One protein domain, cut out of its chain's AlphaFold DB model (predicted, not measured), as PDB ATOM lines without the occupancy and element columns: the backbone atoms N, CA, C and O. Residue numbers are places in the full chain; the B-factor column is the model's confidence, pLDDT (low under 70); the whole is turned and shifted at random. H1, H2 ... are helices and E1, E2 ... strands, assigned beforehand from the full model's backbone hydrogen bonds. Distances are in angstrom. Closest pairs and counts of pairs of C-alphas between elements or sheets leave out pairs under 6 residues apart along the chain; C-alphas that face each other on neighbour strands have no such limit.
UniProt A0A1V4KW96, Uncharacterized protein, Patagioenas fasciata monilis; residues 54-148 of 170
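What this domain is: This is residues 54 to 148 of the 170 residues of an uncharacterized protein of Patagioenas fasciata monilis (UniProt A0A1V4KW96). A short antiparallel ribbon, E1 and E2, has E1 between H1 and H4; H2 folds back beside H1, and little H3 packs on H1. The 95 printed residues, mostly helix by class, run E1 H1 H2 H3 E2 H4, four named helices and two strands. The whole is compact, radius of gyration of the C-alphas 12.7 A, spanning 35 by 34 by 20 A.

How they stand to each other: E1, residues 54 to 57, and E2, 116 to 119, are antiparallel neighbours; N 54 and O 119 are within hydrogen-bond range, 2.8 A. H1, residues 63 to 77, and H2, 84 to 99, touch as a hairpin, closest C-alphas Ile 74 and Glu 90, 5.4 A. H4, residues 121 to 136, is close to H1 but not clearly touching, closest C-alphas Phe 73 and Leu 128, 7.2 A. Every O i to N i+4 pair is within range in H2 and H4, 9 of 11 in H1.

Where its parts are: E1 begins at C-alpha 54 (176.372, 277.890, 203.917); H4, 22.1 A long, ends at C-alpha 136 (173.394, 287.243, 225.057). H3 is residues 111 to 114.

The domain as a whole: The printed part has no cut; H2 to H3 is a long link. Residues 107 and 147 to 148 are under pLDDT 70.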
ATOM      1  N   PHE A  54     175.906 278.014 202.539       97.19
ATOM      2  CA  PHE A  54     176.372 277.890 203.917       97.19
ATOM      3  C   PHE A  54     175.864 276.607 204.567       97.19
ATOM      4  O   PHE A  54     174.778 276.114 204.258       97.19
ATOM      5  N   SER A  55     176.662 276.044 205.471       97.75
ATOM      6  CA  SER A  55     176.261 274.911 206.309       97.75
ATOM      7  C   SER A  55     175.687 275.390 207.645       97.75
ATOM      8  O   SER A  55     176.364 275.342 208.672       97.75
ATOM      9  N   THR A  56     174.427 275.815 207.645       97.56
ATOM     10  CA  THR A  56     173.772 276.444 208.801       97.56
ATOM     11  C   THR A  56     173.356 275.403 209.849       97.56
ATOM     12  O   THR A  56     172.634 274.459 209.505       97.56
ATOM     13  N   PRO A  57     173.815 275.510 211.113       96.25
ATOM     14  CA  PRO A  57     173.486 274.556 212.174       96.25
ATOM     15  C   PRO A  57     171.981 274.458 212.449       96.25
ATOM     16  O   PRO A  57     171.245 275.431 212.308       96.25
ATOM     17  N   LEU A  58     171.525 273.279 212.880       94.50
ATOM     18  CA  LEU A  58     170.181 273.104 213.440       94.50
ATOM     19  C   LEU A  58     170.221 273.210 214.970       94.50
ATOM     20  O   LEU A  58     171.280 273.090 215.581       94.50
ATOM     21  N   HIS A  59     169.053 273.409 215.591       91.00
ATOM     22  CA  HIS A  59     168.888 273.426 217.053       91.00
ATOM     23  C   HIS A  59     169.825 274.409 217.775       91.00
ATOM     24  O   HIS A  59     170.389 274.091 218.820       91.00
ATOM     25  N   ILE A  60     169.968 275.622 217.235       93.44
ATOM     26  CA  ILE A  60     170.963 276.615 217.670       93.44
ATOM     27  C   ILE A  60     170.886 277.010 219.158       93.44
ATOM     28  O   ILE A  60     171.877 277.449 219.725       93.44
ATOM     29  N   LYS A  61     169.745 276.807 219.827       93.88
ATOM     30  CA  LYS A  61     169.561 277.094 221.264       93.88
ATOM     31  C   LYS A  61     169.918 275.918 222.186       93.88
ATOM     32  O   LYS A  61     169.719 276.004 223.398       93.88
ATOM     33  N   ASN A  62     170.402 274.801 221.639       91.94
ATOM     34  CA  ASN A  62     170.797 273.635 222.423       91.94
ATOM     35  C   ASN A  62     172.145 273.886 223.113       91.94
ATOM     36  O   ASN A  62     173.199 273.879 222.478       91.94
ATOM     37  N   GLN A  63     172.102 274.042 224.435       91.56
ATOM     38  CA  GLN A  63     173.279 274.332 225.250       91.56
ATOM     39  C   GLN A  63     174.378 273.268 225.130       91.56
ATOM     40  O   GLN A  63     175.553 273.620 225.066       91.56
ATOM     41  N   SER A  64     174.024 271.985 225.028       91.38
ATOM     42  CA  SER A  64     174.998 270.892 224.894       91.38
ATOM     43  C   SER A  64     175.738 270.910 223.554       91.38
ATOM     44  O   SER A  64     176.807 270.315 223.438       91.38
ATOM     45  N   CYS A  65     175.187 271.590 222.545       93.38
ATOM     46  CA  CYS A  65     175.786 271.736 221.219       93.38
ATOM     47  C   CYS A  65     176.425 273.110 220.986       93.38
ATOM     48  O   CYS A  65     176.949 273.349 219.899       93.38
ATOM     49  N   ALA A  66     176.377 274.018 221.966       93.75
ATOM     50  CA  ALA A  66     176.721 275.425 221.775       93.75
ATOM     51  C   ALA A  66     178.156 275.630 221.255       93.75
ATOM     52  O   ALA A  66     178.370 276.466 220.378       93.75
ATOM     53  N   HIS A  67     179.114 274.817 221.709       94.62
ATOM     54  CA  HIS A  67     180.477 274.807 221.172       94.62
ATOM     55  C   HIS A  67     180.518 274.432 219.678       94.62
ATOM     56  O   HIS A  67     180.956 275.236 218.862       94.62
ATOM     57  N   ASN A  68     179.978 273.268 219.290       94.56
ATOM     58  CA  ASN A  68     179.952 272.827 217.887       94.56
ATOM     59  C   ASN A  68     179.212 273.818 216.975       94.56
ATOM     60  O   ASN A  68     179.598 274.019 215.825       94.56
ATOM     61  N   ILE A  69     178.132 274.428 217.473       95.81
ATOM     62  CA  ILE A  69     177.384 275.467 216.754       95.81
ATOM     63  C   ILE A  69     178.280 276.693 216.523       95.81
ATOM     64  O   ILE A  69     178.353 277.189 215.398       95.81
ATOM     65  N   THR A  70     179.004 277.132 217.554       96.38
ATOM     66  CA  THR A  70     179.957 278.252 217.476       96.38
ATOM     67  C   THR A  70     181.066 277.971 216.464       96.38
ATOM     68  O   THR A  70     181.281 278.781 215.562       96.38
ATOM     69  N   GLU A  71     181.707 276.799 216.537       95.69
ATOM     70  CA  GLU A  71     182.751 276.389 215.585       95.69
ATOM     71  C   GLU A  71     182.235 276.369 214.143       95.69
ATOM     72  O   GLU A  71     182.927 276.817 213.223       95.69
ATOM     73  N   LYS A  72     181.006 275.878 213.925       96.38
ATOM     74  CA  LYS A  72     180.382 275.888 212.599       96.38
ATOM     75  C   LYS A  72     180.210 277.310 212.081       96.38
ATOM     76  O   LYS A  72     180.621 277.570 210.955       96.38
ATOM     77  N   PHE A  73     179.654 278.226 212.874       97.94
ATOM     78  CA  PHE A  73     179.500 279.619 212.451       97.94
ATOM     79  C   PHE A  73     180.847 280.278 212.130       97.94
ATOM     80  O   PHE A  73     180.979 280.873 211.064       97.94
ATOM     81  N   ILE A  74     181.867 280.107 212.981       97.62
ATOM     82  CA  ILE A  74     183.226 280.625 212.732       97.62
ATOM     83  C   ILE A  74     183.786 280.067 211.418       97.62
ATOM     84  O   ILE A  74     184.297 280.812 210.581       97.62
ATOM     85  N   ARG A  75     183.672 278.752 211.202       97.69
ATOM     86  CA  ARG A  75     184.161 278.097 209.982       97.69
ATOM     87  C   ARG A  75     183.454 278.609 208.732       97.69
ATOM     88  O   ARG A  75     184.109 278.806 207.715       97.69
ATOM     89  N   GLU A  76     182.141 278.796 208.789       97.81
ATOM     90  CA  GLU A  76     181.364 279.303 207.660       97.81
ATOM     91  C   GLU A  76     181.673 280.782 207.363       97.81
ATOM     92  O   GLU A  76     181.839 281.132 206.197       97.81
ATOM     93  N   LEU A  77     181.867 281.627 208.385       96.88
ATOM     94  CA  LEU A  77     182.303 283.022 208.212       96.88
ATOM     95  C   LEU A  77     183.694 283.118 207.557       96.88
ATOM     96  O   LEU A  77     183.907 283.952 206.679       96.88
ATOM     97  N   ARG A  78     184.621 282.206 207.879       96.00
ATOM     98  CA  ARG A  78     185.947 282.142 207.225       96.00
ATOM     99  C   ARG A  78     185.888 281.877 205.721       96.00
ATOM    100  O   ARG A  78     186.855 282.166 205.020       96.00
ATOM    101  N   ARG A  79     184.785 281.319 205.208       95.50
ATOM    102  CA  ARG A  79     184.613 281.041 203.771       95.50
ATOM    103  C   ARG A  79     184.342 282.301 202.950       95.50
ATOM    104  O   ARG A  79     184.389 282.224 201.726       95.50
ATOM    105  N   ILE A  80     184.079 283.438 203.596       92.81
ATOM    106  CA  ILE A  80     183.743 284.710 202.940       92.81
ATOM    107  C   ILE A  80     184.729 285.831 203.314       92.81
ATOM    108  O   ILE A  80     184.313 286.909 203.740       92.81
ATOM    109  N   PRO A  81     186.050 285.633 203.124       84.25
ATOM    110  CA  PRO A  81     187.071 286.573 203.598       84.25
ATOM    111  C   PRO A  81     187.016 287.949 202.915       84.25
ATOM    112  O   PRO A  81     187.601 288.900 203.432       84.25
ATOM    113  N   GLY A  82     186.333 288.063 201.767       85.25
ATOM    114  CA  GLY A  82     186.113 289.331 201.067       85.25
ATOM    115  C   GLY A  82     185.119 290.262 201.772       85.25
ATOM    116  O   GLY A  82     185.208 291.477 201.610       85.25
ATOM    117  N   CYS A  83     184.223 289.718 202.602       87.88
ATOM    118  CA  CYS A  83     183.243 290.501 203.344       87.88
ATOM    119  C   CYS A  83     183.864 291.010 204.657       87.88
ATOM    120  O   CYS A  83     183.911 290.310 205.675       87.88
ATOM    121  N   ARG A  84     184.394 292.240 204.626       86.19
ATOM    122  CA  ARG A  84     185.172 292.828 205.735       86.19
ATOM    123  C   ARG A  84     184.415 292.840 207.065       86.19
ATOM    124  O   ARG A  84     184.989 292.482 208.093       86.19
ATOM    125  N   CYS A  85     183.127 293.181 207.056       87.94
ATOM    126  CA  CYS A  85     182.329 293.231 208.281       87.94
ATOM    127  C   CYS A  85     182.090 291.834 208.860       87.94
ATOM    128  O   CYS A  85     182.173 291.650 210.074       87.94
ATOM    129  N   MET A  86     181.897 290.823 208.010       92.25
ATOM    130  CA  MET A  86     181.760 289.435 208.460       92.25
ATOM    131  C   MET A  86     183.068 288.858 209.004       92.25
ATOM    132  O   MET A  86     183.035 288.086 209.959       92.25
ATOM    133  N   LYS A  87     184.227 289.301 208.500       91.44
ATOM    134  CA  LYS A  87     185.529 288.979 209.105       91.44
ATOM    135  C   LYS A  87     185.650 289.521 210.536       91.44
ATOM    136  O   LYS A  87     186.231 288.868 211.401       91.44
ATOM    137  N   ARG A  88     185.073 290.693 210.820       89.44
ATOM    138  CA  ARG A  88     185.002 291.228 212.190       89.44
ATOM    139  C   ARG A  88     184.091 290.376 213.074       89.44
ATOM    140  O   ARG A  88     184.506 290.018 214.176       89.44
ATOM    141  N   VAL A  89     182.916 289.988 212.570       93.38
ATOM    142  CA  VAL A  89     182.001 289.061 213.265       93.38
ATOM    143  C   VAL A  89     182.687 287.722 213.555       93.38
ATOM    144  O   VAL A  89     182.579 287.216 214.665       93.38
ATOM    145  N   GLU A  90     183.467 287.173 212.619       95.62
ATOM    146  CA  GLU A  90     184.268 285.955 212.833       95.62
ATOM    147  C   GLU A  90     185.204 286.100 214.042       95.62
ATOM    148  O   GLU A  90     185.233 285.235 214.918       95.62
ATOM    149  N   LYS A  91     185.958 287.203 214.121       92.62
ATOM    150  CA  LYS A  91     186.897 287.433 215.231       92.62
ATOM    151  C   LYS A  91     186.206 287.651 216.567       92.62
ATOM    152  O   LYS A  91     186.718 287.205 217.595       92.62
ATOM    153  N   ASP A  92     185.047 288.295 216.566       92.31
ATOM    154  CA  ASP A  92     184.251 288.454 217.781       92.31
ATOM    155  C   ASP A  92     183.599 287.139 218.220       92.31
ATOM    156  O   ASP A  92     183.561 286.857 219.418       92.31
ATOM    157  N   MET A  93     183.224 286.265 217.283       95.62
ATOM    158  CA  MET A  93     182.804 284.894 217.581       95.62
ATOM    159  C   MET A  93     183.941 284.061 218.196       95.62
ATOM    160  O   MET A  93     183.729 283.406 219.215       95.62
ATOM    161  N   GLU A  94     185.167 284.136 217.662       94.88
ATOM    162  CA  GLU A  94     186.349 283.489 218.268       94.88
ATOM    163  C   GLU A  94     186.628 284.016 219.689       94.88
ATOM    164  O   GLU A  94     187.071 283.280 220.578       94.88
ATOM    165  N   ARG A  95     186.384 285.310 219.928       92.75
ATOM    166  CA  ARG A  95     186.525 285.918 221.256       92.75
ATOM    167  C   ARG A  95     185.425 285.452 222.205       92.75
ATOM    168  O   ARG A  95     185.736 285.180 223.366       92.75
ATOM    169  N   LEU A  96     184.180 285.350 221.739       92.81
ATOM    170  CA  LEU A  96     183.087 284.770 222.516       92.81
ATOM    171  C   LEU A  96     183.415 283.337 222.915       92.81
ATOM    172  O   LEU A  96     183.359 283.032 224.100       92.81
ATOM    173  N   GLU A  97     183.824 282.490 221.974       93.81
ATOM    174  CA  GLU A  97     184.158 281.085 222.232       93.81
ATOM    175  C   GLU A  97     185.171 280.921 223.379       93.81
ATOM    176  O   GLU A  97     185.014 280.070 224.256       93.81
ATOM    177  N   LYS A  98     186.194 281.783 223.419       91.75
ATOM    178  CA  LYS A  98     187.244 281.749 224.447       91.75
ATOM    179  C   LYS A  98     186.769 282.224 225.823       91.75
ATOM    180  O   LYS A  98     187.249 281.715 226.837       91.75
ATOM    181  N   ASN A  99     185.863 283.200 225.873       90.50
ATOM    182  CA  ASN A  99     185.515 283.909 227.112       90.50
ATOM    183  C   ASN A  99     184.156 283.504 227.705       90.50
ATOM    184  O   ASN A  99     183.979 283.567 228.918       90.50
ATOM    185  N   CYS A 100     183.219 283.032 226.885       91.19
ATOM    186  CA  CYS A 100     181.891 282.585 227.293       91.19
ATOM    187  C   CYS A 100     181.923 281.076 227.582       91.19
ATOM    188  O   CYS A 100     182.117 280.247 226.693       91.19
ATOM    189  N   THR A 101     181.743 280.704 228.850       89.94
ATOM    190  CA  THR A 101     181.956 279.331 229.349       89.94
ATOM    191  C   THR A 101     181.103 278.270 228.662       89.94
ATOM    192  O   THR A 101     181.577 277.154 228.481       89.94
ATOM    193  N   ILE A 102     179.885 278.608 228.238       90.25
ATOM    194  CA  ILE A 102     178.992 277.672 227.539       90.25
ATOM    195  C   ILE A 102     179.430 277.373 226.096       90.25
ATOM    196  O   ILE A 102     178.974 276.388 225.526       90.25
ATOM    197  N   LEU A 103     180.277 278.222 225.501       92.06
ATOM    198  CA  LEU A 103     180.790 278.054 224.135       92.06
ATOM    199  C   LEU A 103     182.171 277.400 224.113       92.06
ATOM    200  O   LEU A 103     182.635 276.990 223.050       92.06
ATOM    201  N   LYS A 104     182.823 277.288 225.277       88.12
ATOM    202  CA  LYS A 104     184.113 276.614 225.397       88.12
ATOM    203  C   LYS A 104     183.997 275.161 224.959       88.12
ATOM    204  O   LYS A 104     182.961 274.518 225.132       88.12
ATOM    205  N   LYS A 105     185.117 274.650 224.450       83.44
ATOM    206  CA  LYS A 105     185.245 273.288 223.942       83.44
ATOM    207  C   LYS A 105     184.625 272.260 224.880       83.44
ATOM    208  O   LYS A 105     185.084 272.083 226.007       83.44
ATOM    209  N   SER A 106     183.605 271.568 224.385       78.00
ATOM    210  CA  SER A 106     182.928 270.478 225.078       78.00
ATOM    211  C   SER A 106     182.969 269.215 224.219       78.00
ATOM    212  O   SER A 106     182.910 269.266 222.994       78.00
ATOM    213  N   SER A 107     183.104 268.050 224.854       67.25
ATOM    214  CA  SER A 107     183.176 266.754 224.171       67.25
ATOM    215  C   SER A 107     181.788 266.137 223.974       67.25
ATOM    216  O   SER A 107     181.586 264.958 224.282       67.25
ATOM    217  N   SER A 108     180.803 266.932 223.542       76.44
ATOM    218  CA  SER A 108     179.451 266.415 223.323       76.44
ATOM    219  C   SER A 108     179.483 265.322 222.253       76.44
ATOM    220  O   SER A 108     179.912 265.552 221.125       76.44
ATOM    221  N   LYS A 109     179.029 264.117 222.616       77.94
ATOM    222  CA  LYS A 109     178.899 262.971 221.700       77.94
ATOM    223  C   LYS A 109     177.529 262.922 221.016       77.94
ATOM    224  O   LYS A 109     177.226 261.956 220.323       77.94
ATOM    225  N   ASP A 110     176.686 263.933 221.231       82.19
ATOM    226  CA  ASP A 110     175.364 263.998 220.620       82.19
ATOM    227  C   ASP A 110     175.498 264.278 219.117       82.19
ATOM    228  O   ASP A 110     175.855 265.382 218.695       82.19
ATOM    229  N   GLY A 111     175.184 263.272 218.296       82.94
ATOM    230  CA  GLY A 111     175.232 263.373 216.835       82.94
ATOM    231  C   GLY A 111     174.365 264.504 216.270       82.94
ATOM    232  O   GLY A 111     174.651 265.010 215.182       82.94
ATOM    233  N   ARG A 112     173.359 264.978 217.021       87.44
ATOM    234  CA  ARG A 112     172.527 266.127 216.635       87.44
ATOM    235  C   ARG A 112     173.324 267.427 216.552       87.44
ATOM    236  O   ARG A 112     173.001 268.266 215.718       87.44
ATOM    237  N   CYS A 113     174.411 267.577 217.316       89.69
ATOM    238  CA  CYS A 113     175.273 268.765 217.252       89.69
ATOM    239  C   CYS A 113     175.983 268.916 215.892       89.69
ATOM    240  O   CYS A 113     176.435 270.001 215.524       89.69
ATOM    241  N   SER A 114     176.056 267.831 215.118       88.81
ATOM    242  CA  SER A 114     176.622 267.821 213.770       88.81
ATOM    243  C   SER A 114     175.584 268.080 212.682       88.81
ATOM    244  O   SER A 114     175.974 268.300 211.534       88.81
ATOM    245  N   GLN A 115     174.291 268.151 213.006       93.81
ATOM    246  CA  GLN A 115     173.255 268.437 212.018       93.81
ATOM    247  C   GLN A 115     173.343 269.884 211.515       93.81
ATOM    248  O   GLN A 115     173.686 270.824 212.240       93.81
ATOM    249  N   SER A 116     173.090 270.055 210.226       96.44
ATOM    250  CA  SER A 116     173.034 271.352 209.557       96.44
ATOM    251  C   SER A 116     172.238 271.222 208.272       96.44
ATOM    252  O   SER A 116     172.197 270.150 207.670       96.44
ATOM    253  N   ARG A 117     171.655 272.332 207.836       96.81
ATOM    254  CA  ARG A 117     171.010 272.463 206.532       96.81
ATOM    255  C   ARG A 117     171.830 273.380 205.637       96.81
ATOM    256  O   ARG A 117     172.546 274.254 206.122       96.81
ATOM    257  N   LYS A 118     171.726 273.175 204.330       98.00
ATOM    258  CA  LYS A 118     172.317 274.086 203.356       98.00
ATOM    259  C   LYS A 118     171.407 275.294 203.171       98.00
ATOM    260  O   LYS A 118     170.221 275.111 202.916       98.00
ATOM    261  N   THR A 119     171.946 276.499 203.315       97.06
ATOM    262  CA  THR A 119     171.179 277.742 203.153       97.06
ATOM    263  C   THR A 119     171.959 278.784 202.369       97.06
ATOM    264  O   THR A 119     173.170 278.652 202.182       97.06
ATOM    265  N   ASP A 120     171.262 279.823 201.924       96.12
ATOM    266  CA  ASP A 120     171.887 281.053 201.446       96.12
ATOM    267  C   ASP A 120     172.445 281.891 202.612       96.12
ATOM    268  O   ASP A 120     172.357 281.508 203.790       96.12
ATOM    269  N   PHE A 121     173.052 283.027 202.261       95.06
ATOM    270  CA  PHE A 121     173.624 283.957 203.226       95.06
ATOM    271  C   PHE A 121     172.567 284.597 204.130       95.06
ATOM    272  O   PHE A 121     172.813 284.751 205.322       95.06
ATOM    273  N   THR A 122     171.388 284.925 203.598       95.00
ATOM    274  CA  THR A 122     170.303 285.562 204.358       95.00
ATOM    275  C   THR A 122     169.857 284.679 205.520       95.00
ATOM    276  O   THR A 122     169.915 285.097 206.675       95.00
ATOM    277  N   LEU A 123     169.518 283.420 205.242       96.56
ATOM    278  CA  LEU A 123     169.092 282.456 206.258       96.56
ATOM    279  C   LEU A 123     170.227 282.069 207.216       96.56
ATOM    280  O   LEU A 123     169.985 281.773 208.388       96.56
ATOM    281  N   PHE A 124     171.473 282.045 206.729       96.94
ATOM    282  CA  PHE A 124     172.645 281.854 207.585       96.94
ATOM    283  C   PHE A 124     172.775 282.999 208.598       96.94
ATOM    284  O   PHE A 124     172.970 282.753 209.789       96.94
ATOM    285  N   LYS A 125     172.613 284.238 208.127       96.00
ATOM    286  CA  LYS A 125     172.698 285.459 208.926       96.00
ATOM    287  C   LYS A 125     171.611 285.514 209.992       96.00
ATOM    288  O   LYS A 125     171.931 285.702 211.159       96.00
ATOM    289  N   GLU A 126     170.361 285.247 209.619       96.62
ATOM    290  CA  GLU A 126     169.235 285.162 210.560       96.62
ATOM    291  C   GLU A 126     169.477 284.110 211.649       96.62
ATOM    292  O   GLU A 126     169.270 284.367 212.835       96.62
ATOM    293  N   SER A 127     169.987 282.935 211.264       98.06
ATOM    294  CA  SER A 127     170.309 281.876 212.218       98.06
ATOM    295  C   SER A 127     171.442 282.268 213.172       98.06
ATOM    296  O   SER A 127     171.385 281.924 214.355       98.06
ATOM    297  N   LEU A 128     172.461 282.982 212.685       98.19
ATOM    298  CA  LEU A 128     173.543 283.505 213.518       98.19
ATOM    299  C   LEU A 128     173.046 284.613 214.458       98.19
ATOM    300  O   LEU A 128     173.415 284.623 215.630       98.19
ATOM    301  N   GLU A 129     172.175 285.508 213.987       97.62
ATOM    302  CA  GLU A 129     171.545 286.530 214.829       97.62
ATOM    303  C   GLU A 129     170.727 285.902 215.964       97.62
ATOM    304  O   GLU A 129     170.886 286.288 217.125       97.62
ATOM    305  N   GLU A 130     169.891 284.905 215.665       98.12
ATOM    306  CA  GLU A 130     169.099 284.197 216.677       98.12
ATOM    307  C   GLU A 130     170.000 283.475 217.695       98.12
ATOM    308  O   GLU A 130     169.729 283.489 218.902       98.12
ATOM    309  N   PHE A 131     171.101 282.877 217.229       97.44
ATOM    310  CA  PHE A 131     172.088 282.246 218.099       97.44
ATOM    311  C   PHE A 131     172.739 283.262 219.043       97.44
ATOM    312  O   PHE A 131     172.777 283.043 220.253       97.44
ATOM    313  N   LEU A 132     173.201 284.393 218.509       96.25
ATOM    314  CA  LEU A 132     173.826 285.465 219.281       96.25
ATOM    315  C   LEU A 132     172.872 286.064 220.317       96.25
ATOM    316  O   LEU A 132     173.278 286.279 221.457       96.25
ATOM    317  N   GLN A 133     171.599 286.266 219.970       94.94
ATOM    318  CA  GLN A 133     170.576 286.710 220.925       94.94
ATOM    319  C   GLN A 133     170.402 285.713 222.074       94.94
ATOM    320  O   GLN A 133     170.339 286.114 223.236       94.94
ATOM    321  N   TRP A 134     170.370 284.411 221.771       95.31
ATOM    322  CA  TRP A 134     170.307 283.369 222.796       95.31
ATOM    323  C   TRP A 134     171.562 283.342 223.679       95.31
ATOM    324  O   TRP A 134     171.438 283.214 224.900       95.31
ATOM    325  N   VAL A 135     172.758 283.506 223.101       93.50
ATOM    326  CA  VAL A 135     174.016 283.624 223.860       93.50
ATOM    327  C   VAL A 135     173.997 284.867 224.758       93.50
ATOM    328  O   VAL A 135     174.440 284.787 225.905       93.50
ATOM    329  N   ASN A 136     173.445 285.991 224.292       91.19
ATOM    330  CA  ASN A 136     173.394 287.243 225.057       91.19
ATOM    331  C   ASN A 136     172.564 287.124 226.345       91.19
ATOM    332  O   ASN A 136     172.819 287.811 227.326       91.19
ATOM    333  N   GLN A 137     171.599 286.204 226.382       89.50
ATOM    334  CA  GLN A 137     170.785 285.937 227.573       89.50
ATOM    335  C   GLN A 137     171.546 285.163 228.669       89.50
ATOM    336  O   GLN A 137     170.977 284.840 229.712       89.50
ATOM    337  N   LYS A 138     172.820 284.809 228.452       88.06
ATOM    338  CA  LYS A 138     173.610 283.956 229.351       88.06
ATOM    339  C   LYS A 138     174.571 284.809 230.179       88.06
ATOM    340  O   LYS A 138     175.405 285.529 229.635       88.06
ATOM    341  N   GLN A 139     174.489 284.660 231.505       75.25
ATOM    342  CA  GLN A 139     175.129 285.501 232.534       75.25
ATOM    343  C   GLN A 139     176.659 285.687 232.392       75.25
ATOM    344  O   GLN A 139     177.217 286.641 232.927       75.25
ATOM    345  N   TYR A 140     177.342 284.817 231.641       76.69
ATOM    346  CA  TYR A 140     178.798 284.844 231.432       76.69
ATOM    347  C   TYR A 140     179.233 285.281 230.029       76.69
ATOM    348  O   TYR A 140     180.423 285.285 229.726       76.69
ATOM    349  N   CYS A 141     178.283 285.619 229.162       83.56
ATOM    350  CA  CYS A 141     178.540 285.857 227.743       83.56
ATOM    351  C   CYS A 141     178.207 287.296 227.345       83.56
ATOM    352  O   CYS A 141     178.938 287.887 226.555       83.56
ATOM    353  N   SER A 142     177.192 287.894 227.973       77.56
ATOM    354  CA  SER A 142     176.837 289.311 227.809       77.56
ATOM    355  C   SER A 142     177.922 290.278 228.298       77.56
ATOM    356  O   SER A 142     178.075 291.371 227.763       77.56
ATOM    357  N   ASN A 143     178.724 289.863 229.282       75.75
ATOM    358  CA  ASN A 143     179.787 290.688 229.866       75.75
ATOM    359  C   ASN A 143     181.096 290.671 229.059       75.75
ATOM    360  O   ASN A 143     182.072 291.311 229.459       75.75
ATOM    361  N   VAL A 144     181.159 289.926 227.949       80.56
ATOM    362  CA  VAL A 144     182.350 289.920 227.097       80.56
ATOM    363  C   VAL A 144     182.403 291.249 226.350       80.56
ATOM    364  O   VAL A 144     181.610 291.522 225.451       80.56
ATOM    365  N   VAL A 145     183.356 292.088 226.744       78.56
ATOM    366  CA  VAL A 145     183.538 293.429 226.190       78.56
ATOM    367  C   VAL A 145     184.800 293.522 225.348       78.56
ATOM    368  O   VAL A 145     185.780 292.799 225.546       78.56
ATOM    369  N   ARG A 146     184.792 294.464 224.409       71.50
ATOM    370  CA  ARG A 146     185.980 294.902 223.677       71.50
ATOM    371  C   ARG A 146     186.579 296.106 224.416       71.50
ATOM    372  O   ARG A 146     185.935 297.143 224.522       71.50
ATOM    373  N   THR A 147     187.790 295.961 224.965       56.41
ATOM    374  CA  THR A 147     188.430 297.003 225.796       56.41
ATOM    375  C   THR A 147     189.066 298.144 224.998       56.41
ATOM    376  O   THR A 147     189.554 299.085 225.601       56.41
ATOM    377  N   GLU A 148     189.050 298.086 223.670       55.84
ATOM    378  CA  GLU A 148     189.512 299.126 222.745       55.84
ATOM    379  C   GLU A 148     189.054 298.731 221.332       55.84
ATOM    380  O   GLU A 148     188.998 297.539 221.017       55.84
TER     381      GLU A 148